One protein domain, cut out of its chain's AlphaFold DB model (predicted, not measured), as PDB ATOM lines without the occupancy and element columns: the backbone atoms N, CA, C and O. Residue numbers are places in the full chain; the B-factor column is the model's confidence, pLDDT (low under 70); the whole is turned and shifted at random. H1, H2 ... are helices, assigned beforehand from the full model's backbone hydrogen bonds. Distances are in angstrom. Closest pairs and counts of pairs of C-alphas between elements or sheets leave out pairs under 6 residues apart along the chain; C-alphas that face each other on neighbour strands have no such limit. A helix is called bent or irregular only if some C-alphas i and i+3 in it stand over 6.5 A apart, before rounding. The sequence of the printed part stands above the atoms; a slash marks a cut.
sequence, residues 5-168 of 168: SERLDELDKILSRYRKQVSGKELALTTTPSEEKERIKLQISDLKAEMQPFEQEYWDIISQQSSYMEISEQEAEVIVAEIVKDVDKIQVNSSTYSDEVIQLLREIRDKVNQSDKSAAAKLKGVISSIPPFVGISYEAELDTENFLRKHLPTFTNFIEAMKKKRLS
ATOM      1  N   SER A   5      68.551 141.227 175.895       81.38
ATOM      2  CA  SER A   5      69.388 141.499 174.732       81.38
ATOM      3  C   SER A   5      69.977 142.914 174.730       81.38
ATOM      4  O   SER A   5      71.174 143.079 174.536       81.38
ATOM      5  N   GLU A   6      69.158 143.935 175.000       86.94
ATOM      6  CA  GLU A   6      69.612 145.333 175.058       86.94
ATOM      7  C   GLU A   6      70.571 145.549 176.233       86.94
ATOM      8  O   GLU A   6      71.547 146.290 176.116       86.94
ATOM      9  N   ARG A   7      70.316 144.869 177.361       91.62
ATOM     10  CA  ARG A   7      71.195 144.945 178.530       91.62
ATOM     11  C   ARG A   7      72.546 144.283 178.273       91.62
ATOM     12  O   ARG A   7      73.562 144.855 178.649       91.62
ATOM     13  N   LEU A   8      72.578 143.131 177.603       89.88
ATOM     14  CA  LEU A   8      73.836 142.487 177.208       89.88
ATOM     15  C   LEU A   8      74.664 143.382 176.271       89.88
ATOM     16  O   LEU A   8      75.865 143.516 176.485       89.88
ATOM     17  N   ASP A   9      74.029 144.065 175.313       90.44
ATOM     18  CA  ASP A   9      74.716 145.021 174.429       90.44
ATOM     19  C   ASP A   9      75.295 146.226 175.193       90.44
ATOM     20  O   ASP A   9      76.326 146.793 174.814       90.44
ATOM     21  N   GLU A  10      74.619 146.677 176.250       93.25
ATOM     22  CA  GLU A  10      75.119 147.734 177.127       93.25
ATOM     23  C   GLU A  10      76.301 147.246 177.976       93.25
ATOM     24  O   GLU A  10      77.335 147.919 178.024       93.25
ATOM     25  N   LEU A  11      76.172 146.066 178.588       91.81
ATOM     26  CA  LEU A  11      77.225 145.435 179.382       91.81
ATOM     27  C   LEU A  11      78.487 145.210 178.546       91.81
ATOM     28  O   LEU A  11      79.564 145.605 178.981       91.81
ATOM     29  N   ASP A  12      78.369 144.717 177.310       89.31
ATOM     30  CA  ASP A  12      79.506 144.567 176.391       89.31
ATOM     31  C   ASP A  12      80.250 145.892 176.171       89.31
ATOM     32  O   ASP A  12      81.484 145.945 176.191       89.31
ATOM     33  N   LYS A  13      79.514 146.996 175.974       93.25
ATOM     34  CA  LYS A  13      80.111 148.327 175.783       93.25
ATOM     35  C   LYS A  13      80.817 148.805 177.047       93.25
ATOM     36  O   LYS A  13      81.887 149.408 176.943       93.25
ATOM     37  N   ILE A  14      80.224 148.578 178.217       94.06
ATOM     38  CA  ILE A  14      80.804 148.951 179.511       94.06
ATOM     39  C   ILE A  14      82.084 148.147 179.759       94.06
ATOM     40  O   ILE A  14      83.151 148.736 179.946       94.06
ATOM     41  N   LEU A  15      82.008 146.820 179.662       89.19
ATOM     42  CA  LEU A  15      83.130 145.903 179.860       89.19
ATOM     43  C   LEU A  15      84.267 146.175 178.868       89.19
ATOM     44  O   LEU A  15      85.428 146.272 179.259       89.19
ATOM     45  N   SER A  16      83.949 146.419 177.592       88.88
ATOM     46  CA  SER A  16      84.943 146.789 176.575       88.88
ATOM     47  C   SER A  16      85.708 148.070 176.936       88.88
ATOM     48  O   SER A  16      86.926 148.146 176.743       88.88
ATOM     49  N   ARG A  17      85.028 149.077 177.504       93.81
ATOM     50  CA  ARG A  17      85.675 150.321 177.955       93.81
ATOM     51  C   ARG A  17      86.606 150.079 179.138       93.81
ATOM     52  O   ARG A  17      87.719 150.599 179.111       93.81
ATOM     53  N   TYR A  18      86.183 149.313 180.143       91.62
ATOM     54  CA  TYR A  18      87.043 148.969 181.281       91.62
ATOM     55  C   TYR A  18      88.280 148.198 180.830       91.62
ATOM     56  O   TYR A  18      89.398 148.631 181.102       91.62
ATOM     57  N   ARG A  19      88.106 147.144 180.025       86.44
ATOM     58  CA  ARG A  19      89.218 146.343 179.488       86.44
ATOM     59  C   ARG A  19      90.210 147.182 178.700       86.44
ATOM     60  O   ARG A  19      91.412 147.077 178.915       86.44
ATOM     61  N   LYS A  20      89.728 148.089 177.843       89.94
ATOM     62  CA  LYS A  20      90.604 149.004 177.099       89.94
ATOM     63  C   LYS A  20      91.420 149.911 178.028       89.94
ATOM     64  O   LYS A  20      92.585 150.180 177.739       89.94
ATOM     65  N   GLN A  21      90.828 150.389 179.123       92.69
ATOM     66  CA  GLN A  21      91.537 151.201 180.115       92.69
ATOM     67  C   GLN A  21      92.573 150.380 180.889       92.69
ATOM     68  O   GLN A  21      93.702 150.847 181.043       92.69
ATOM     69  N   VAL A  22      92.219 149.165 181.317       89.12
ATOM     70  CA  VAL A  22      93.133 148.227 181.984       89.12
ATOM     71  C   VAL A  22      94.321 147.917 181.078       89.12
ATOM     72  O   VAL A  22      95.450 148.227 181.450       89.12
ATOM     73  N   SER A  23      94.090 147.448 179.847       86.81
ATOM     74  CA  SER A  23      95.172 147.132 178.904       86.81
ATOM     75  C   SER A  23      96.049 148.343 178.577       86.81
ATOM     76  O   SER A  23      97.264 148.220 178.445       86.81
ATOM     77  N   GLY A  24      95.460 149.540 178.475       90.88
ATOM     78  CA  GLY A  24      96.224 150.774 178.284       90.88
ATOM     79  C   GLY A  24      97.164 151.080 179.455       90.88
ATOM     80  O   GLY A  24      98.298 151.508 179.242       90.88
ATOM     81  N   LYS A  25      96.724 150.830 180.693       92.56
ATOM     82  CA  LYS A  25      97.544 151.009 181.900       92.56
ATOM     83  C   LYS A  25      98.586 149.905 182.075       92.56
ATOM     84  O   LYS A  25      99.711 150.207 182.458       92.56
ATOM     85  N   GLU A  26      98.252 148.660 181.750       87.69
ATOM     86  CA  GLU A  26      99.210 147.548 181.722       87.69
ATOM     87  C   GLU A  26     100.340 147.821 180.726       87.69
ATOM     88  O   GLU A  26     101.511 147.634 181.047       87.69
ATOM     89  N   LEU A  27     100.014 148.361 179.547       89.12
ATOM     90  CA  LEU A  27     101.023 148.804 178.589       89.12
ATOM     91  C   LEU A  27     101.882 149.940 179.165       89.12
ATOM     92  O   LEU A  27     103.107 149.899 179.047       89.12
ATOM     93  N   ALA A  28     101.273 150.924 179.833       91.25
ATOM     94  CA  ALA A  28     102.013 152.010 180.474       91.25
ATOM     95  C   ALA A  28     103.010 151.486 181.526       91.25
ATOM     96  O   ALA A  28     104.168 151.899 181.511       91.25
ATOM     97  N   LEU A  29     102.636 150.495 182.350       90.50
ATOM     98  CA  LEU A  29     103.538 149.870 183.336       90.50
ATOM     99  C   LEU A  29     104.859 149.362 182.740       90.50
ATOM    100  O   LEU A  29     105.873 149.336 183.443       90.50
ATOM    101  N   THR A  30     104.864 148.964 181.464       87.62
ATOM    102  CA  THR A  30     106.069 148.456 180.789       87.62
ATOM    103  C   THR A  30     107.081 149.551 180.440       87.62
ATOM    104  O   THR A  30     108.258 149.252 180.257       87.62
ATOM    105  N   THR A  31     106.649 150.813 180.383       91.38
ATOM    106  CA  THR A  31     107.468 151.953 179.928       91.38
ATOM    107  C   THR A  31     107.624 153.058 180.976       91.38
ATOM    108  O   THR A  31     108.552 153.858 180.888       91.38
ATOM    109  N   THR A  32     106.750 153.100 181.984       92.75
ATOM    110  CA  THR A  32     106.752 154.110 183.046       92.75
ATOM    111  C   THR A  32     107.913 153.912 184.046       92.75
ATOM    112  O   THR A  32     108.228 152.765 184.393       92.75
ATOM    113  N   PRO A  33     108.528 155.001 184.560       93.06
ATOM    114  CA  PRO A  33     109.516 154.945 185.643       93.06
ATOM    115  C   PRO A  33     109.001 154.238 186.904       93.06
ATOM    116  O   PRO A  33     107.805 154.246 187.195       93.06
ATOM    117  N   SER A  34     109.906 153.623 187.668       88.94
ATOM    118  CA  SER A  34     109.554 152.797 188.833       88.94
ATOM    119  C   SER A  34     108.733 153.543 189.888       88.94
ATOM    120  O   SER A  34     107.842 152.953 190.491       88.94
ATOM    121  N   GLU A  35     108.982 154.838 190.064       91.12
ATOM    122  CA  GLU A  35     108.324 155.718 191.034       91.12
ATOM    123  C   GLU A  35     106.817 155.867 190.767       91.12
ATOM    124  O   GLU A  35     106.033 156.077 191.688       91.12
ATOM    125  N   GLU A  36     106.395 155.725 189.511       91.38
ATOM    126  CA  GLU A  36     104.997 155.858 189.099       91.38
ATOM    127  C   GLU A  36     104.272 154.512 188.949       91.38
ATOM    128  O   GLU A  36     103.042 154.485 188.830       91.38
ATOM    129  N   LYS A  37     104.996 153.384 188.983       90.12
ATOM    130  CA  LYS A  37     104.408 152.053 188.759       90.12
ATOM    131  C   LYS A  37     103.365 151.688 189.805       90.12
ATOM    132  O   LYS A  37     102.318 151.165 189.437       90.12
ATOM    133  N   GLU A  38     103.605 151.997 191.076       91.69
ATOM    134  CA  GLU A  38     102.652 151.674 192.148       91.69
ATOM    135  C   GLU A  38     101.318 152.408 191.970       91.69
ATOM    136  O   GLU A  38     100.253 151.804 192.087       91.69
ATOM    137  N   ARG A  39     101.353 153.681 191.553       93.75
ATOM    138  CA  ARG A  39     100.139 154.439 191.219       93.75
ATOM    139  C   ARG A  39      99.360 153.780 190.080       93.75
ATOM    140  O   ARG A  39      98.135 153.724 190.130       93.75
ATOM    141  N   ILE A  40     100.046 153.310 189.037       92.75
ATOM    142  CA  ILE A  40      99.384 152.665 187.895       92.75
ATOM    143  C   ILE A  40      98.809 151.298 188.293       92.75
ATOM    144  O   ILE A  40      97.694 150.989 187.880       92.75
ATOM    145  N   LYS A  41      99.512 150.512 189.121       89.19
ATOM    146  CA  LYS A  41      98.999 149.241 189.661       89.19
ATOM    147  C   LYS A  41      97.710 149.439 190.459       89.19
ATOM    148  O   LYS A  41      96.745 148.730 190.200       89.19
ATOM    149  N   LEU A  42      97.668 150.432 191.354       90.00
ATOM    150  CA  LEU A  42      96.449 150.767 192.102       90.00
ATOM    151  C   LEU A  42      95.294 151.114 191.158       90.00
ATOM    152  O   LEU A  42      94.228 150.526 191.259       90.00
ATOM    153  N   GLN A  43      95.535 151.967 190.157       93.00
ATOM    154  CA  GLN A  43      94.509 152.320 189.170       93.00
ATOM    155  C   GLN A  43      94.003 151.124 188.350       93.00
ATOM    156  O   GLN A  43      92.864 151.140 187.897       93.00
ATOM    157  N   ILE A  44      94.849 150.123 188.085       88.19
ATOM    158  CA  ILE A  44      94.422 148.884 187.422       88.19
ATOM    159  C   ILE A  44      93.504 148.084 188.347       88.19
ATOM    160  O   ILE A  44      92.457 147.634 187.890       88.19
ATOM    161  N   SER A  45      93.883 147.932 189.617       85.50
ATOM    162  CA  SER A  45      93.071 147.202 190.595       85.50
ATOM    163  C   SER A  45      91.720 147.892 190.819       85.50
ATOM    164  O   SER A  45      90.686 147.236 190.731       85.50
ATOM    165  N   ASP A  46      91.700 149.224 190.950       89.31
ATOM    166  CA  ASP A  46      90.463 150.010 191.070       89.31
ATOM    167  C   ASP A  46      89.532 149.785 189.867       89.31
ATOM    168  O   ASP A  46      88.354 149.475 190.035       89.31
ATOM    169  N   LEU A  47      90.060 149.858 188.637       90.25
ATOM    170  CA  LEU A  47      89.266 149.625 187.424       90.25
ATOM    171  C   LEU A  47      88.704 148.205 187.349       90.25
ATOM    172  O   LEU A  47      87.601 148.012 186.843       90.25
ATOM    173  N   LYS A  48      89.455 147.203 187.810       85.75
ATOM    174  CA  LYS A  48      88.980 145.818 187.837       85.75
ATOM    175  C   LYS A  48      87.900 145.618 188.897       85.75
ATOM    176  O   LYS A  48      86.902 144.961 188.607       85.75
ATOM    177  N   ALA A  49      88.043 146.239 190.066       85.50
ATOM    178  CA  ALA A  49      87.005 146.248 191.093       85.50
ATOM    179  C   ALA A  49      85.714 146.924 190.590       85.50
ATOM    180  O   ALA A  49      84.620 146.406 190.796       85.50
ATOM    181  N   GLU A  50      85.831 148.038 189.862       89.25
ATOM    182  CA  GLU A  50      84.693 148.716 189.223       89.25
ATOM    183  C   GLU A  50      84.061 147.892 188.087       89.25
ATOM    184  O   GLU A  50      82.853 147.974 187.860       89.25
ATOM    185  N   MET A  51      84.859 147.092 187.374       88.12
ATOM    186  CA  MET A  51      84.406 146.225 186.282       88.12
ATOM    187  C   MET A  51      83.627 145.000 186.787       88.12
ATOM    188  O   MET A  51      82.660 144.586 186.143       88.12
ATOM    189  N   GLN A  52      84.007 144.454 187.946       84.50
ATOM    190  CA  GLN A  52      83.457 143.225 188.525       84.50
ATOM    191  C   GLN A  52      81.914 143.140 188.546       84.50
ATOM    192  O   GLN A  52      81.387 142.132 188.070       84.50
ATOM    193  N   PRO A  53      81.147 144.135 189.044       87.88
ATOM    194  CA  PRO A  53      79.685 144.031 189.077       87.88
ATOM    195  C   PRO A  53      79.052 143.883 187.686       87.88
ATOM    196  O   PRO A  53      78.016 143.236 187.549       87.88
ATOM    197  N   PHE A  54      79.674 144.441 186.643       89.56
ATOM    198  CA  PHE A  54      79.185 144.310 185.269       89.56
ATOM    199  C   PHE A  54      79.485 142.927 184.682       89.56
ATOM    200  O   PHE A  54      78.666 142.397 183.934       89.56
ATOM    201  N   GLU A  55      80.628 142.324 185.028       85.25
ATOM    202  CA  GLU A  55      80.942 140.942 184.632       85.25
ATOM    203  C   GLU A  55      80.005 139.948 185.310       85.25
ATOM    204  O   GLU A  55      79.497 139.033 184.660       85.25
ATOM    205  N   GLN A  56      79.716 140.168 186.593       85.06
ATOM    206  CA  GLN A  56      78.746 139.373 187.330       85.06
ATOM    207  C   GLN A  56      77.368 139.430 186.666       85.06
ATOM    208  O   GLN A  56      76.793 138.389 186.356       85.06
ATOM    209  N   GLU A  57      76.860 140.632 186.389       89.19
ATOM    210  CA  GLU A  57      75.557 140.784 185.742       89.19
ATOM    211  C   GLU A  57      75.530 140.131 184.352       89.19
ATOM    212  O   GLU A  57      74.554 139.472 183.989       89.19
ATOM    213  N   TYR A  58      76.616 140.263 183.586       87.94
ATOM    214  CA  TYR A  58      76.748 139.626 182.280       87.94
ATOM    215  C   TYR A  58      76.585 138.105 182.376       87.94
ATOM    216  O   TYR A  58      75.750 137.522 181.677       87.94
ATOM    217  N   TRP A  59      77.338 137.454 183.266       85.44
ATOM    218  CA  TRP A  59      77.289 136.000 183.420       85.44
ATOM    219  C   TRP A  59      75.984 135.505 184.039       85.44
ATOM    220  O   TRP A  59      75.478 134.464 183.615       85.44
ATOM    221  N   ASP A  60      75.382 136.270 184.951       86.75
ATOM    222  CA  ASP A  60      74.066 135.961 185.512       86.75
ATOM    223  C   ASP A  60      72.995 135.930 184.415       86.75
ATOM    224  O   ASP A  60      72.211 134.977 184.332       86.75
ATOM    225  N   ILE A  61      72.997 136.923 183.517       87.94
ATOM    226  CA  ILE A  61      72.086 136.942 182.371       87.94
ATOM    227  C   ILE A  61      72.362 135.738 181.463       87.94
ATOM    228  O   ILE A  61      71.435 134.994 181.144       87.94
ATOM    229  N   ILE A  62      73.615 135.497 181.063       86.00
ATOM    230  CA  ILE A  62      73.960 134.380 180.166       86.00
ATOM    231  C   ILE A  62      73.540 133.027 180.762       86.00
ATOM    232  O   ILE A  62      72.925 132.214 180.065       86.00
ATOM    233  N   SER A  63      73.793 132.802 182.051       84.56
ATOM    234  CA  SER A  63      73.411 131.579 182.761       84.56
ATOM    235  C   SER A  63      71.892 131.387 182.778       84.56
ATOM    236  O   SER A  63      71.399 130.335 182.352       84.56
ATOM    237  N   GLN A  64      71.129 132.423 183.149       84.62
ATOM    238  CA  GLN A  64      69.662 132.389 183.137       84.62
ATOM    239  C   GLN A  64      69.113 132.094 181.739       84.62
ATOM    240  O   GLN A  64      68.229 131.252 181.577       84.62
ATOM    241  N   GLN A  65      69.652 132.749 180.708       83.50
ATOM    242  CA  GLN A  65      69.167 132.586 179.340       83.50
ATOM    243  C   GLN A  65      69.524 131.209 178.754       83.50
ATOM    244  O   GLN A  65      68.718 130.647 178.011       83.50
ATOM    245  N   SER A  66      70.682 130.637 179.109       81.44
ATOM    246  CA  SER A  66      71.167 129.349 178.583       81.44
ATOM    247  C   SER A  66      70.221 128.178 178.857       81.44
ATOM    248  O   SER A  66      70.084 127.272 178.030       81.44
ATOM    249  N   SER A  67      69.495 128.224 179.975       77.31
ATOM    250  CA  SER A  67      68.541 127.179 180.354       77.31
ATOM    251  C   SER A  67      67.423 127.025 179.316       77.31
ATOM    252  O   SER A  67      67.054 125.900 178.971       77.31
ATOM    253  N   TYR A  68      66.969 128.141 178.738       78.94
ATOM    254  CA  TYR A  68      65.856 128.210 177.785       78.94
ATOM    255  C   TYR A  68      66.282 128.120 176.315       78.94
ATOM    256  O   TYR A  68      65.449 128.293 175.429       78.94
ATOM    257  N   MET A  69      67.568 127.919 176.025       76.44
ATOM    258  CA  MET A  69      68.039 127.802 174.645       76.44
ATOM    259  C   MET A  69      67.938 126.370 174.135       76.44
ATOM    260  O   MET A  69      68.328 125.417 174.820       76.44
ATOM    261  N   GLU A  70      67.451 126.234 172.907       84.00
ATOM    262  CA  GLU A  70      67.613 125.019 172.122       84.00
ATOM    263  C   GLU A  70      69.016 125.019 171.520       84.00
ATOM    264  O   GLU A  70      69.396 125.921 170.774       84.00
ATOM    265  N   ILE A  71      69.801 124.015 171.893       86.69
ATOM    266  CA  ILE A  71      71.138 123.776 171.361       86.69
ATOM    267  C   ILE A  71      71.047 122.429 170.660       86.69
ATOM    268  O   ILE A  71      70.648 121.446 171.288       86.69
ATOM    269  N   SER A  72      71.366 122.386 169.367       91.00
ATOM    270  CA  SER A  72      71.371 121.114 168.648       91.00
ATOM    271  C   SER A  72      72.459 120.206 169.218       91.00
ATOM    272  O   SER A  72      73.550 120.671 169.553       91.00
ATOM    273  N   GLU A  73      72.174 118.910 169.323       92.19
ATOM    274  CA  GLU A  73      73.129 117.970 169.915       92.19
ATOM    275  C   GLU A  73      74.436 117.916 169.113       92.19
ATOM    276  O   GLU A  73      75.513 117.938 169.690       92.19
ATOM    277  N   GLN A  74      74.342 117.982 167.783       91.50
ATOM    278  CA  GLN A  74      75.496 118.002 166.881       91.50
ATOM    279  C   GLN A  74      76.398 119.226 167.112       91.50
ATOM    280  O   GLN A  74      77.618 119.098 167.175       91.50
ATOM    281  N   GLU A  75      75.812 120.420 167.262       90.38
ATOM    282  CA  GLU A  75      76.566 121.641 167.582       90.38
ATOM    283  C   GLU A  75      77.206 121.530 168.973       90.38
ATOM    284  O   GLU A  75      78.378 121.866 169.150       90.38
ATOM    285  N   ALA A  76      76.465 121.001 169.950       91.62
ATOM    286  CA  ALA A  76      76.955 120.834 171.308       91.62
ATOM    287  C   ALA A  76      78.106 119.822 171.407       91.62
ATOM    288  O   ALA A  76      79.064 120.082 172.128       91.62
ATOM    289  N   GLU A  77      78.050 118.700 170.686       93.31
ATOM    290  CA  GLU A  77      79.114 117.688 170.648       93.31
ATOM    291  C   GLU A  77      80.440 118.284 170.172       93.31
ATOM    292  O   GLU A  77      81.475 118.077 170.809       93.31
ATOM    293  N   VAL A  78      80.402 119.084 169.100       93.12
ATOM    294  CA  VAL A  78      81.585 119.773 168.566       93.12
ATOM    295  C   VAL A  78      82.171 120.729 169.605       93.12
ATOM    296  O   VAL A  78      83.379 120.720 169.847       93.12
ATOM    297  N   ILE A  79      81.325 121.534 170.253       92.69
ATOM    298  CA  ILE A  79      81.778 122.510 171.252       92.69
ATOM    299  C   ILE A  79      82.349 121.802 172.486       92.69
ATOM    300  O   ILE A  79      83.410 122.183 172.973       92.69
ATOM    301  N   VAL A  80      81.680 120.758 172.979       93.38
ATOM    302  CA  VAL A  80      82.130 119.962 174.129       93.38
ATOM    303  C   VAL A  80      83.485 119.315 173.847       93.38
ATOM    304  O   VAL A  80      84.373 119.386 174.696       93.38
ATOM    305  N   ALA A  81      83.680 118.741 172.657       92.25
ATOM    306  CA  ALA A  81      84.954 118.142 172.267       92.25
ATOM    307  C   ALA A  81      86.101 119.169 172.238       92.25
ATOM    308  O   ALA A  81      87.198 118.885 172.724       92.25
ATOM    309  N   GLU A  82      85.852 120.379 171.726       93.12
ATOM    310  CA  GLU A  82      86.851 121.455 171.730       93.12
ATOM    311  C   GLU A  82      87.140 121.975 173.147       93.12
ATOM    312  O   GLU A  82      88.306 122.181 173.478       93.12
ATOM    313  N   ILE A  83      86.131 122.093 174.024       91.06
ATOM    314  CA  ILE A  83      86.344 122.446 175.440       91.06
ATOM    315  C   ILE A  83      87.257 121.423 176.121       91.06
ATOM    316  O   ILE A  83      88.216 121.820 176.777       91.06
ATOM    317  N   VAL A  84      86.997 120.119 175.959       90.62
ATOM    318  CA  VAL A  84      87.836 119.056 176.548       90.62
ATOM    319  C   VAL A  84      89.285 119.208 176.093       90.62
ATOM    320  O   VAL A  84      90.198 119.274 176.914       90.62
ATOM    321  N   LYS A  85      89.487 119.330 174.781       90.81
ATOM    322  CA  LYS A  85      90.805 119.484 174.163       90.81
ATOM    323  C   LYS A  85      91.546 120.720 174.666       90.81
ATOM    324  O   LYS A  85      92.747 120.641 174.921       90.81
ATOM    325  N   ASP A  86      90.872 121.858 174.788       89.62
ATOM    326  CA  ASP A  86      91.512 123.095 175.228       89.62
ATOM    327  C   ASP A  86      91.797 123.091 176.734       89.62
ATOM    328  O   ASP A  86      92.898 123.468 177.140       89.62
ATOM    329  N   VAL A  87      90.888 122.565 177.560       87.25
ATOM    330  CA  VAL A  87      91.130 122.373 178.998       87.25
ATOM    331  C   VAL A  87      92.314 121.434 179.238       87.25
ATOM    332  O   VAL A  87      93.195 121.763 180.034       87.25
ATOM    333  N   ASP A  88      92.391 120.309 178.524       86.25
ATOM    334  CA  ASP A  88      93.493 119.352 178.667       86.25
ATOM    335  C   ASP A  88      94.848 119.990 178.286       86.25
ATOM    336  O   ASP A  88      95.839 119.799 178.994       86.25
ATOM    337  N   LYS A  89      94.910 120.829 177.238       85.25
ATOM    338  CA  LYS A  89      96.136 121.583 176.887       85.25
ATOM    339  C   LYS A  89      96.581 122.539 177.993       85.25
ATOM    340  O   LYS A  89      97.783 122.721 178.199       85.25
ATOM    341  N   ILE A  90      95.637 123.193 178.668       79.31
ATOM    342  CA  ILE A  90      95.948 124.152 179.734       79.31
ATOM    343  C   ILE A  90      96.424 123.409 180.986       79.31
ATOM    344  O   ILE A  90      97.384 123.843 181.618       79.31
ATOM    345  N   GLN A  91      95.825 122.253 181.299       73.94
ATOM    346  CA  GLN A  91      96.239 121.413 182.428       73.94
ATOM    347  C   GLN A  91      97.684 120.911 182.308       73.94
ATOM    348  O   GLN A  91      98.362 120.791 183.328       73.94
ATOM    349  N   VAL A  92      98.190 120.687 181.090       73.94
ATOM    350  CA  VAL A  92      99.607 120.340 180.856       73.94
ATOM    351  C   VAL A  92     100.561 121.475 181.268       73.94
ATOM    352  O   VAL A  92     101.694 121.204 181.652       73.94
ATOM    353  N   ASN A  93     100.103 122.732 181.261       71.69
ATOM    354  CA  ASN A  93     100.888 123.923 181.614       71.69
ATOM    355  C   ASN A  93     100.396 124.594 182.912       71.69
ATOM    356  O   ASN A  93     100.490 125.817 183.064       71.69
ATOM    357  N   SER A  94      99.850 123.800 183.839       69.62
ATOM    358  CA  SER A  94      99.129 124.278 185.026       69.62
ATOM    359  C   SER A  94      99.941 125.192 185.947       69.62
ATOM    360  O   SER A  94      99.366 126.089 186.549       69.62
ATOM    361  N   SER A  95     101.271 125.052 185.988       73.25
ATOM    362  CA  SER A  95     102.175 125.888 186.799       73.25
ATOM    363  C   SER A  95     102.197 127.373 186.415       73.25
ATOM    364  O   SER A  95     102.836 128.171 187.092       73.25
ATOM    365  N   THR A  96     101.561 127.739 185.299       73.19
ATOM    366  CA  THR A  96     101.500 129.117 184.784       73.19
ATOM    367  C   THR A  96     100.245 129.862 185.255       73.19
ATOM    368  O   THR A  96     100.096 131.049 184.971       73.19
ATOM    369  N   TYR A  97      99.325 129.178 185.937       74.12
ATOM    370  CA  TYR A  97      98.023 129.713 186.326       74.12
ATOM    371  C   TYR A  97      97.826 129.622 187.839       74.12
ATOM    372  O   TYR A  97      98.439 128.782 188.495       74.12
ATOM    373  N   SER A  98      96.970 130.489 188.383       75.25
ATOM    374  CA  SER A  98      96.607 130.440 189.800       75.25
ATOM    375  C   SER A  98      95.739 129.219 190.111       75.25
ATOM    376  O   SER A  98      95.111 128.637 189.218       75.25
ATOM    377  N   ASP A  99      95.667 128.847 191.387       77.56
ATOM    378  CA  ASP A  99      94.861 127.711 191.833       77.56
ATOM    379  C   ASP A  99      93.372 127.891 191.498       77.56
ATOM    380  O   ASP A  99      92.708 126.920 191.135       77.56
ATOM    381  N   GLU A 100      92.857 129.124 191.519       75.38
ATOM    382  CA  GLU A 100      91.475 129.444 191.151       75.38
ATOM    383  C   GLU A 100      91.198 129.167 189.668       75.38
ATOM    384  O   GLU A 100      90.169 128.585 189.320       75.38
ATOM    385  N   VAL A 101      92.133 129.522 188.780       76.62
ATOM    386  CA  VAL A 101      92.035 129.203 187.347       76.62
ATOM    387  C   VAL A 101      92.046 127.692 187.143       76.62
ATOM    388  O   VAL A 101      91.249 127.154 186.371       76.62
ATOM    389  N   ILE A 102      92.938 126.986 187.840       81.38
ATOM    390  CA  ILE A 102      93.018 125.526 187.767       81.38
ATOM    391  C   ILE A 102      91.734 124.882 188.290       81.38
ATOM    392  O   ILE A 102      91.260 123.909 187.698       81.38
ATOM    393  N   GLN A 103      91.146 125.422 189.356       81.62
ATOM    394  CA  GLN A 103      89.868 124.965 189.882       81.62
ATOM    395  C   GLN A 103      88.742 125.173 188.866       81.62
ATOM    396  O   GLN A 103      88.040 124.211 188.558       81.62
ATOM    397  N   LEU A 104      88.625 126.363 188.268       81.44
ATOM    398  CA  LEU A 104      87.641 126.635 187.218       81.44
ATOM    399  C   LEU A 104      87.767 125.642 186.054       81.44
ATOM    400  O   LEU A 104      86.782 125.061 185.603       81.44
ATOM    401  N   LEU A 105      88.990 125.394 185.582       83.56
ATOM    402  CA  LEU A 105      89.240 124.441 184.501       83.56
ATOM    403  C   LEU A 105      88.852 123.008 184.883       83.56
ATOM    404  O   LEU A 105      88.345 122.272 184.036       83.56
ATOM    405  N   ARG A 106      89.069 122.597 186.140       85.75
ATOM    406  CA  ARG A 106      88.603 121.296 186.645       85.75
ATOM    407  C   ARG A 106      87.083 121.225 186.671       85.75
ATOM    408  O   ARG A 106      86.534 120.252 186.172       85.75
ATOM    409  N   GLU A 107      86.409 122.261 187.157       87.00
ATOM    410  CA  GLU A 107      84.945 122.310 187.178       87.00
ATOM    411  C   GLU A 107      84.363 122.217 185.761       87.00
ATOM    412  O   GLU A 107      83.463 121.412 185.518       87.00
ATOM    413  N   ILE A 108      84.925 122.957 184.798       88.00
ATOM    414  CA  ILE A 108      84.548 122.863 183.380       88.00
ATOM    415  C   ILE A 108      84.752 121.432 182.868       88.00
ATOM    416  O   ILE A 108      83.834 120.871 182.264       88.00
ATOM    417  N   ARG A 109      85.916 120.823 183.140       88.19
ATOM    418  CA  ARG A 109      86.240 119.439 182.753       88.19
ATOM    419  C   ARG A 109      85.228 118.439 183.305       88.19
ATOM    420  O   ARG A 109      84.748 117.569 182.581       88.19
ATOM    421  N   ASP A 110      84.875 118.583 184.573       89.69
ATOM    422  CA  ASP A 110      83.934 117.698 185.247       89.69
ATOM    423  C   ASP A 110      82.531 117.824 184.650       89.69
ATOM    424  O   ASP A 110      81.838 116.815 184.513       89.69
ATOM    425  N   LYS A 111      82.108 119.026 184.224       90.38
ATOM    426  CA  LYS A 111      80.830 119.219 183.513       90.38
ATOM    427  C   LYS A 111      80.815 118.552 182.139       90.38
ATOM    428  O   LYS A 111      79.814 117.923 181.794       90.38
ATOM    429  N   VAL A 112      81.894 118.657 181.363       90.50
ATOM    430  CA  VAL A 112      81.961 118.060 180.013       90.50
ATOM    431  C   VAL A 112      82.160 116.542 180.023       90.50
ATOM    432  O   VAL A 112      81.799 115.876 179.054       90.50
ATOM    433  N   ASN A 113      82.634 115.975 181.134       88.50
ATOM    434  CA  ASN A 113      82.843 114.534 181.290       88.50
ATOM    435  C   ASN A 113      81.666 113.776 181.927       88.50
ATOM    436  O   ASN A 113      81.757 112.564 182.112       88.50
ATOM    437  N   GLN A 114      80.541 114.433 182.231       89.44
ATOM    438  CA  GLN A 114      79.360 113.750 182.784       89.44
ATOM    439  C   GLN A 114      78.807 112.747 181.758       89.44
ATOM    440  O   GLN A 114      78.292 113.154 180.717       89.44
ATOM    441  N   SER A 115      78.930 111.443 182.024       77.69
ATOM    442  CA  SER A 115      78.578 110.365 181.081       77.69
ATOM    443  C   SER A 115      77.086 110.296 180.762       77.69
ATOM    444  O   SER A 115      76.717 109.960 179.643       77.69
ATOM    445  N   ASP A 116      76.243 110.680 181.718       85.94
ATOM    446  CA  ASP A 116      74.797 110.423 181.669       85.94
ATOM    447  C   ASP A 116      73.993 111.607 181.107       85.94
ATOM    448  O   ASP A 116      72.766 111.643 181.189       85.94
ATOM    449  N   LYS A 117      74.681 112.617 180.562       89.19
ATOM    450  CA  LYS A 117      74.068 113.830 180.010       89.19
ATOM    451  C   LYS A 117      74.316 113.952 178.515       89.19
ATOM    452  O   LYS A 117      75.395 113.608 178.036       89.19
ATOM    453  N   SER A 118      73.349 114.531 177.807       92.81
ATOM    454  CA  SER A 118      73.551 114.979 176.427       92.81
ATOM    455  C   SER A 118      74.613 116.080 176.366       92.81
ATOM    456  O   SER A 118      74.809 116.818 177.337       92.81
ATOM    457  N   ALA A 119      75.301 116.223 175.238       91.94
ATOM    458  CA  ALA A 119      76.274 117.279 174.998       91.94
ATOM    459  C   ALA A 119      75.659 118.666 175.222       91.94
ATOM    460  O   ALA A 119      76.280 119.509 175.872       91.94
ATOM    461  N   ALA A 120      74.406 118.887 174.803       91.38
ATOM    462  CA  ALA A 120      73.698 120.138 175.074       91.38
ATOM    463  C   ALA A 120      73.547 120.411 176.582       91.38
ATOM    464  O   ALA A 120      73.768 121.533 177.045       91.38
ATOM    465  N   ALA A 121      73.214 119.390 177.379       90.00
ATOM    466  CA  ALA A 121      73.096 119.525 178.830       90.00
ATOM    467  C   ALA A 121      74.457 119.746 179.513       90.00
ATOM    468  O   ALA A 121      74.537 120.506 180.481       90.00
ATOM    469  N   LYS A 122      75.531 119.131 179.004       93.06
ATOM    470  CA  LYS A 122      76.904 119.384 179.472       93.06
ATOM    471  C   LYS A 122      77.323 120.822 179.199       93.06
ATOM    472  O   LYS A 122      77.812 121.487 180.106       93.06
ATOM    473  N   LEU A 123      77.056 121.324 177.995       90.75
ATOM    474  CA  LEU A 123      77.383 122.691 177.599       90.75
ATOM    475  C   LEU A 123      76.635 123.732 178.444       90.75
ATOM    476  O   LEU A 123      77.256 124.670 178.936       90.75
ATOM    477  N   LYS A 124      75.337 123.532 178.714       89.75
ATOM    478  CA  LYS A 124      74.591 124.362 179.682       89.75
ATOM    479  C   LYS A 124      75.217 124.311 181.078       89.75
ATOM    480  O   LYS A 124      75.365 125.339 181.725       89.75
ATOM    481  N   GLY A 125      75.645 123.124 181.509       88.00
ATOM    482  CA  GLY A 125      76.367 122.941 182.767       88.00
ATOM    483  C   GLY A 125      77.679 123.726 182.840       88.00
ATOM    484  O   GLY A 125      77.965 124.285 183.892       88.00
ATOM    485  N   VAL A 126      78.441 123.798 181.742       88.94
ATOM    486  CA  VAL A 126      79.660 124.623 181.642       88.94
ATOM    487  C   VAL A 126      79.323 126.101 181.794       88.94
ATOM    488  O   VAL A 126      79.962 126.779 182.587       88.94
ATOM    489  N   ILE A 127      78.295 126.590 181.092       87.31
ATOM    490  CA  ILE A 127      77.865 127.993 181.178       87.31
ATOM    491  C   ILE A 127      77.509 128.363 182.620       87.31
ATOM    492  O   ILE A 127      77.977 129.375 183.127       87.31
ATOM    493  N   SER A 128      76.723 127.524 183.297       83.62
ATOM    494  CA  SER A 128      76.338 127.749 184.695       83.62
ATOM    495  C   SER A 128      77.487 127.583 185.694       83.62
ATOM    496  O   SER A 128      77.344 127.987 186.842       83.62
ATOM    497  N   SER A 129      78.590 126.956 185.285       80.94
ATOM    498  CA  SER A 129      79.796 126.793 186.099       80.94
ATOM    499  C   SER A 129      80.752 127.971 185.996       80.94
ATOM    500  O   SER A 129      81.694 128.022 186.777       80.94
ATOM    501  N   ILE A 130      80.547 128.898 185.058       80.00
ATOM    502  CA  ILE A 130      81.390 130.086 184.978       80.00
ATOM    503  C   ILE A 130      81.046 130.985 186.162       80.00
ATOM    504  O   ILE A 130      79.901 131.435 186.265       80.00
ATOM    505  N   PRO A 131      82.001 131.231 187.073       67.56
ATOM    506  CA  PRO A 131      81.748 132.060 188.227       67.56
ATOM    507  C   PRO A 131      81.411 133.472 187.746       67.56
ATOM    508  O   PRO A 131      82.104 133.992 186.867       67.56
ATOM    509  N   PRO A 132      80.424 134.141 188.362       59.28
ATOM    510  CA  PRO A 132      80.230 135.569 188.143       59.28
ATOM    511  C   PRO A 132      81.425 136.399 188.651       59.28
ATOM    512  O   PRO A 132      81.528 137.585 188.358       59.28
ATOM    513  N   PHE A 133      82.316 135.784 189.437       55.97
ATOM    514  CA  PHE A 133      83.473 136.396 190.067       55.97
ATOM    515  C   PHE A 133      84.632 135.386 190.112       55.97
ATOM    516  O   PHE A 133      84.676 134.515 190.972       55.97
ATOM    517  N   VAL A 134      85.629 135.496 189.238       49.84
ATOM    518  CA  VAL A 134      86.974 134.987 189.575       49.84
ATOM    519  C   VAL A 134      87.858 136.196 189.844       49.84
ATOM    520  O   VAL A 134      88.738 136.544 189.077       49.84
ATOM    521  N   GLY A 135      87.541 136.912 190.922       45.28
ATOM    522  CA  GLY A 135      88.202 138.171 191.275       45.28
ATOM    523  C   GLY A 135      88.325 138.402 192.776       45.28
ATOM    524  O   GLY A 135      88.461 139.542 193.197       45.28
ATOM    525  N   ILE A 136      88.241 137.353 193.602       37.34
ATOM    526  CA  ILE A 136      88.320 137.503 195.062       37.34
ATOM    527  C   ILE A 136      89.456 136.649 195.633       37.34
ATOM    528  O   ILE A 136      89.237 135.766 196.453       37.34
ATOM    529  N   SER A 137      90.685 136.946 195.219       36.00
ATOM    530  CA  SER A 137      91.835 136.905 196.121       36.00
ATOM    531  C   SER A 137      92.907 137.878 195.610       36.00
ATOM    532  O   SER A 137      93.203 137.965 194.417       36.00
ATOM    533  N   TYR A 138      93.402 138.707 196.527       39.66
ATOM    534  CA  TYR A 138      94.517 139.627 196.314       39.66
ATOM    535  C   TYR A 138      95.691 138.850 195.677       39.66
ATOM    536  O   TYR A 138      96.041 137.784 196.170       39.66
ATOM    537  N   GLU A 139      96.280 139.407 194.615       43.06
ATOM    538  CA  GLU A 139      97.416 138.909 193.801       43.06
ATOM    539  C   GLU A 139      97.101 138.120 192.511       43.06
ATOM    540  O   GLU A 139      97.944 138.123 191.611       43.06
ATOM    541  N   ALA A 140      95.895 137.572 192.314       51.28
ATOM    542  CA  ALA A 140      95.526 136.879 191.067       51.28
ATOM    543  C   ALA A 140      94.123 137.268 190.561       51.28
ATOM    544  O   ALA A 140      93.195 136.466 190.525       51.28
ATOM    545  N   GLU A 141      93.952 138.525 190.146       56.22
ATOM    546  CA  GLU A 141      92.713 138.989 189.507       56.22
ATOM    547  C   GLU A 141      92.565 138.359 188.108       56.22
ATOM    548  O   GLU A 141      93.190 138.814 187.142       56.22
ATOM    549  N   LEU A 142      91.740 137.314 187.987       61.88
ATOM    550  CA  LEU A 142      91.413 136.690 186.708       61.88
ATOM    551  C   LEU A 142      90.297 137.474 186.004       61.88
ATOM    552  O   LEU A 142      89.125 137.384 186.360       61.88
ATOM    553  N   ASP A 143      90.638 138.170 184.922       67.69
ATOM    554  CA  ASP A 143      89.636 138.604 183.942       67.69
ATOM    555  C   ASP A 143      89.066 137.351 183.259       67.69
ATOM    556  O   ASP A 143      89.665 136.783 182.339       67.69
ATOM    557  N   THR A 144      87.940 136.864 183.787       70.56
ATOM    558  CA  THR A 144      87.353 135.569 183.423       70.56
ATOM    559  C   THR A 144      86.970 135.551 181.951       70.56
ATOM    560  O   THR A 144      87.213 134.566 181.256       70.56
ATOM    561  N   GLU A 145      86.431 136.650 181.424       71.06
ATOM    562  CA  GLU A 145      86.040 136.707 180.021       71.06
ATOM    563  C   GLU A 145      87.257 136.716 179.092       71.06
ATOM    564  O   GLU A 145      87.284 135.952 178.126       71.06
ATOM    565  N   ASN A 146      88.287 137.522 179.372       73.94
ATOM    566  CA  ASN A 146      89.509 137.517 178.563       73.94
ATOM    567  C   ASN A 146      90.243 136.178 178.655       73.94
ATOM    568  O   ASN A 146      90.765 135.697 177.646       73.94
ATOM    569  N   PHE A 147      90.251 135.550 179.832       79.88
ATOM    570  CA  PHE A 147      90.779 134.205 180.000       79.88
ATOM    571  C   PHE A 147      90.046 133.218 179.090       79.88
ATOM    572  O   PHE A 147      90.681 132.552 178.272       79.88
ATOM    573  N   LEU A 148      88.713 133.175 179.152       84.25
ATOM    574  CA  LEU A 148      87.899 132.294 178.314       84.25
ATOM    575  C   LEU A 148      88.080 132.599 176.821       84.25
ATOM    576  O   LEU A 148      88.265 131.671 176.043       84.25
ATOM    577  N   ARG A 149      88.132 133.873 176.411       82.81
ATOM    578  CA  ARG A 149      88.388 134.261 175.010       82.81
ATOM    579  C   ARG A 149      89.733 133.749 174.506       82.81
ATOM    580  O   ARG A 149      89.835 133.313 173.362       82.81
ATOM    581  N   LYS A 150      90.766 133.821 175.345       82.81
ATOM    582  CA  LYS A 150      92.128 133.400 175.004       82.81
ATOM    583  C   LYS A 150      92.279 131.881 174.989       82.81
ATOM    584  O   LYS A 150      93.013 131.354 174.156       82.81
ATOM    585  N   HIS A 151      91.626 131.198 175.923       84.50
ATOM    586  CA  HIS A 151      91.903 129.798 176.230       84.50
ATOM    587  C   HIS A 151      90.809 128.828 175.786       84.50
ATOM    588  O   HIS A 151      91.128 127.678 175.518       84.50
ATOM    589  N   LEU A 152      89.562 129.283 175.659       88.38
ATOM    590  CA  LEU A 152      88.399 128.517 175.197       88.38
ATOM    591  C   LEU A 152      87.653 129.273 174.070       88.38
ATOM    592  O   LEU A 152      86.453 129.547 174.181       88.38
ATOM    593  N   PRO A 153      88.327 129.627 172.959       89.00
ATOM    594  CA  PRO A 153      87.777 130.523 171.938       89.00
ATOM    595  C   PRO A 153      86.504 129.985 171.271       89.00
ATOM    596  O   PRO A 153      85.589 130.754 170.979       89.00
ATOM    597  N   THR A 154      86.405 128.669 171.054       89.12
ATOM    598  CA  THR A 154      85.204 128.032 170.481       89.12
ATOM    599  C   THR A 154      83.994 128.217 171.391       89.12
ATOM    600  O   THR A 154      82.913 128.574 170.923       89.12
ATOM    601  N   PHE A 155      84.189 128.042 172.698       89.06
ATOM    602  CA  PHE A 155      83.144 128.262 173.688       89.06
ATOM    603  C   PHE A 155      82.717 129.733 173.718       89.06
ATOM    604  O   PHE A 155      81.525 130.024 173.649       89.06
ATOM    605  N   THR A 156      83.659 130.680 173.734       88.19
ATOM    606  CA  THR A 156      83.292 132.101 173.743       88.19
ATOM    607  C   THR A 156      82.586 132.532 172.458       88.19
ATOM    608  O   THR A 156      81.596 133.256 172.522       88.19
ATOM    609  N   ASN A 157      83.017 132.044 171.293       88.38
ATOM    610  CA  ASN A 157      82.331 132.309 170.026       88.38
ATOM    611  C   ASN A 157      80.899 131.762 170.022       88.38
ATOM    612  O   ASN A 157      80.000 132.401 169.477       88.38
ATOM    613  N   PHE A 158      80.676 130.609 170.652       89.00
ATOM    614  CA  PHE A 158      79.337 130.070 170.855       89.00
ATOM    615  C   PHE A 158      78.476 130.981 171.746       89.00
ATOM    616  O   PHE A 158      77.347 131.286 171.364       89.00
ATOM    617  N   ILE A 159      79.008 131.497 172.866       86.75
ATOM    618  CA  ILE A 159      78.305 132.496 173.697       86.75
ATOM    619  C   ILE A 159      77.908 133.727 172.867       86.75
ATOM    620  O   ILE A 159      76.758 134.168 172.918       86.75
ATOM    621  N   GLU A 160      78.815 134.249 172.041       84.75
ATOM    622  CA  GLU A 160      78.528 135.395 171.166       84.75
ATOM    623  C   GLU A 160      77.475 135.086 170.096       84.75
ATOM    624  O   GLU A 160      76.602 135.908 169.803       84.75
ATOM    625  N   ALA A 161      77.519 133.891 169.505       83.75
ATOM    626  CA  ALA A 161      76.522 133.460 168.534       83.75
ATOM    627  C   ALA A 161      75.136 133.313 169.179       83.75
ATOM    628  O   ALA A 161      74.138 133.706 168.572       83.75
ATOM    629  N   MET A 162      75.067 132.810 170.417       80.38
ATOM    630  CA  MET A 162      73.822 132.729 171.185       80.38
ATOM    631  C   MET A 162      73.203 134.108 171.427       80.38
ATOM    632  O   MET A 162      71.993 134.263 171.269       80.38
ATOM    633  N   LYS A 163      74.023 135.121 171.738       76.94
ATOM    634  CA  LYS A 163      73.567 136.514 171.883       76.94
ATOM    635  C   LYS A 163      72.938 137.026 170.584       76.94
ATOM    636  O   LYS A 163      71.822 137.533 170.589       76.94
ATOM    637  N   LYS A 164      73.610 136.805 169.447       72.38
ATOM    638  CA  LYS A 164      73.146 137.258 168.122       72.38
ATOM    639  C   LYS A 164      71.886 136.555 167.628       72.38
ATOM    640  O   LYS A 164      71.018 137.226 167.085       72.38
ATOM    641  N   LYS A 165      71.753 135.241 167.841       68.81
ATOM    642  CA  LYS A 165      70.549 134.472 167.462       68.81
ATOM    643  C   LYS A 165      69.275 134.950 168.179       68.81
ATOM    644  O   LYS A 165      68.189 134.570 167.767       68.81
ATOM    645  N   ARG A 166      69.394 135.750 169.247       60.69
ATOM    646  CA  ARG A 166      68.257 136.373 169.950       60.69
ATOM    647  C   ARG A 166      68.033 137.852 169.610       60.69
ATOM    648  O   ARG A 166      67.014 138.400 170.014       60.69
ATOM    649  N   LEU A 167      68.962 138.472 168.879       48.34
ATOM    650  CA  LEU A 167      68.844 139.832 168.336       48.34
ATOM    651  C   LEU A 167      68.118 139.867 166.973       48.34
ATOM    652  O   LEU A 167      67.768 140.951 166.511       48.34
ATOM    653  N   SER A 168      67.935 138.709 166.324       40.78
ATOM    654  CA  SER A 168      67.268 138.522 165.022       40.78
ATOM    655  C   SER A 168      65.880 137.918 165.166       40.78
ATOM    656  O   SER A 168      64.964 138.387 164.460       40.78
TER     657      SER A 168
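Overview. This is residues 5 to 168 of the 168 residues of an uncharacterized protein of Cyanobacteria bacterium UBA11367 (UniProt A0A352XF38). Picture a long helical hairpin, H1 and H2, with the end of H2, residues 62 to 67, packed on a cluster of three shorter helices, H3, H4 and H5, that fold back on each other. H6 and H7 make a corner between that cluster and the hairpin, and the far end of the hairpin, by the turn from H1 to H2, reaches beyond the shorter helices. The printed part has 164 residues with seven named helices, H1 to H7 in order, and no named strand; its class is all helix. It is compact, with a radius of gyration of the C-alphas of 17.2 A and spans of 56 by 39 by 22 A.

Arrangement. Start at H1, residues 5 to 29, and H2, residues 34 to 67: this helical hairpin touches, closest at the C-alphas of Val 22 and Ile 44, 5.6 A apart, at a shallow tilt of 21 degrees, opposite ways. H2 has a kink of 33 degrees near residue 52, and is irregular, with C-alphas 35 and 38 7.1 A apart. Look next at H3, residues 73 to 92, and H4, residues 99 to 112, a hairpin that touches, closest at the C-alphas of Val 87 and Leu 105, 6.2 A apart. H5, residues 119 to 129, forms a hairpin with H4 at a shallow tilt of 25 degrees; their closest C-alphas, Val 112 and Lys 122, are 5.3 A apart. H5 touches H3 through residues 73 to 80 of H3 alone, with the C-alphas of Ala 76 and Ala 120 closest at 5.0 A. H5 also touches residues 62 to 67 of H2 alone, closest at the C-alphas of Ser 63 and Ser 128, 5.2 A. H6, residues 144 to 151, only just touches H3, with 3 pairs of C-alphas within 8 A, the closest Asp 86 and His 151 at 6.8 A. H7, residues 153 to 165, touches H3, closest at the C-alphas of Ile 79 and Phe 155, 6.4 A. H1 and H3 are apart. Every O i to N i+4 pair is within hydrogen-bond range in H1, H3, H4, H5, H6 and H7, and 25 of 30 in H2.

Along the chain. Find C-alpha 5 at (69.388, 141.499, 174.732); from there H1 runs 36.2 A. H2 runs 49.1 A to C-alpha 67 at (68.541, 127.179, 180.354), and H3 runs 28.7 A. H7 ends at C-alpha 165, at (70.549, 134.472, 167.462).

Size, cuts and confidence. The C-alphas of Glu 35 and Asp 116 are the two farthest apart, 57.1 A. The printed part has no cut, and the link from H5 to H6, residues 130 to 143, is long. Confidence is low, with pLDDT under 70, at residue 94, residues 131 to 143 and residues 165 to 168.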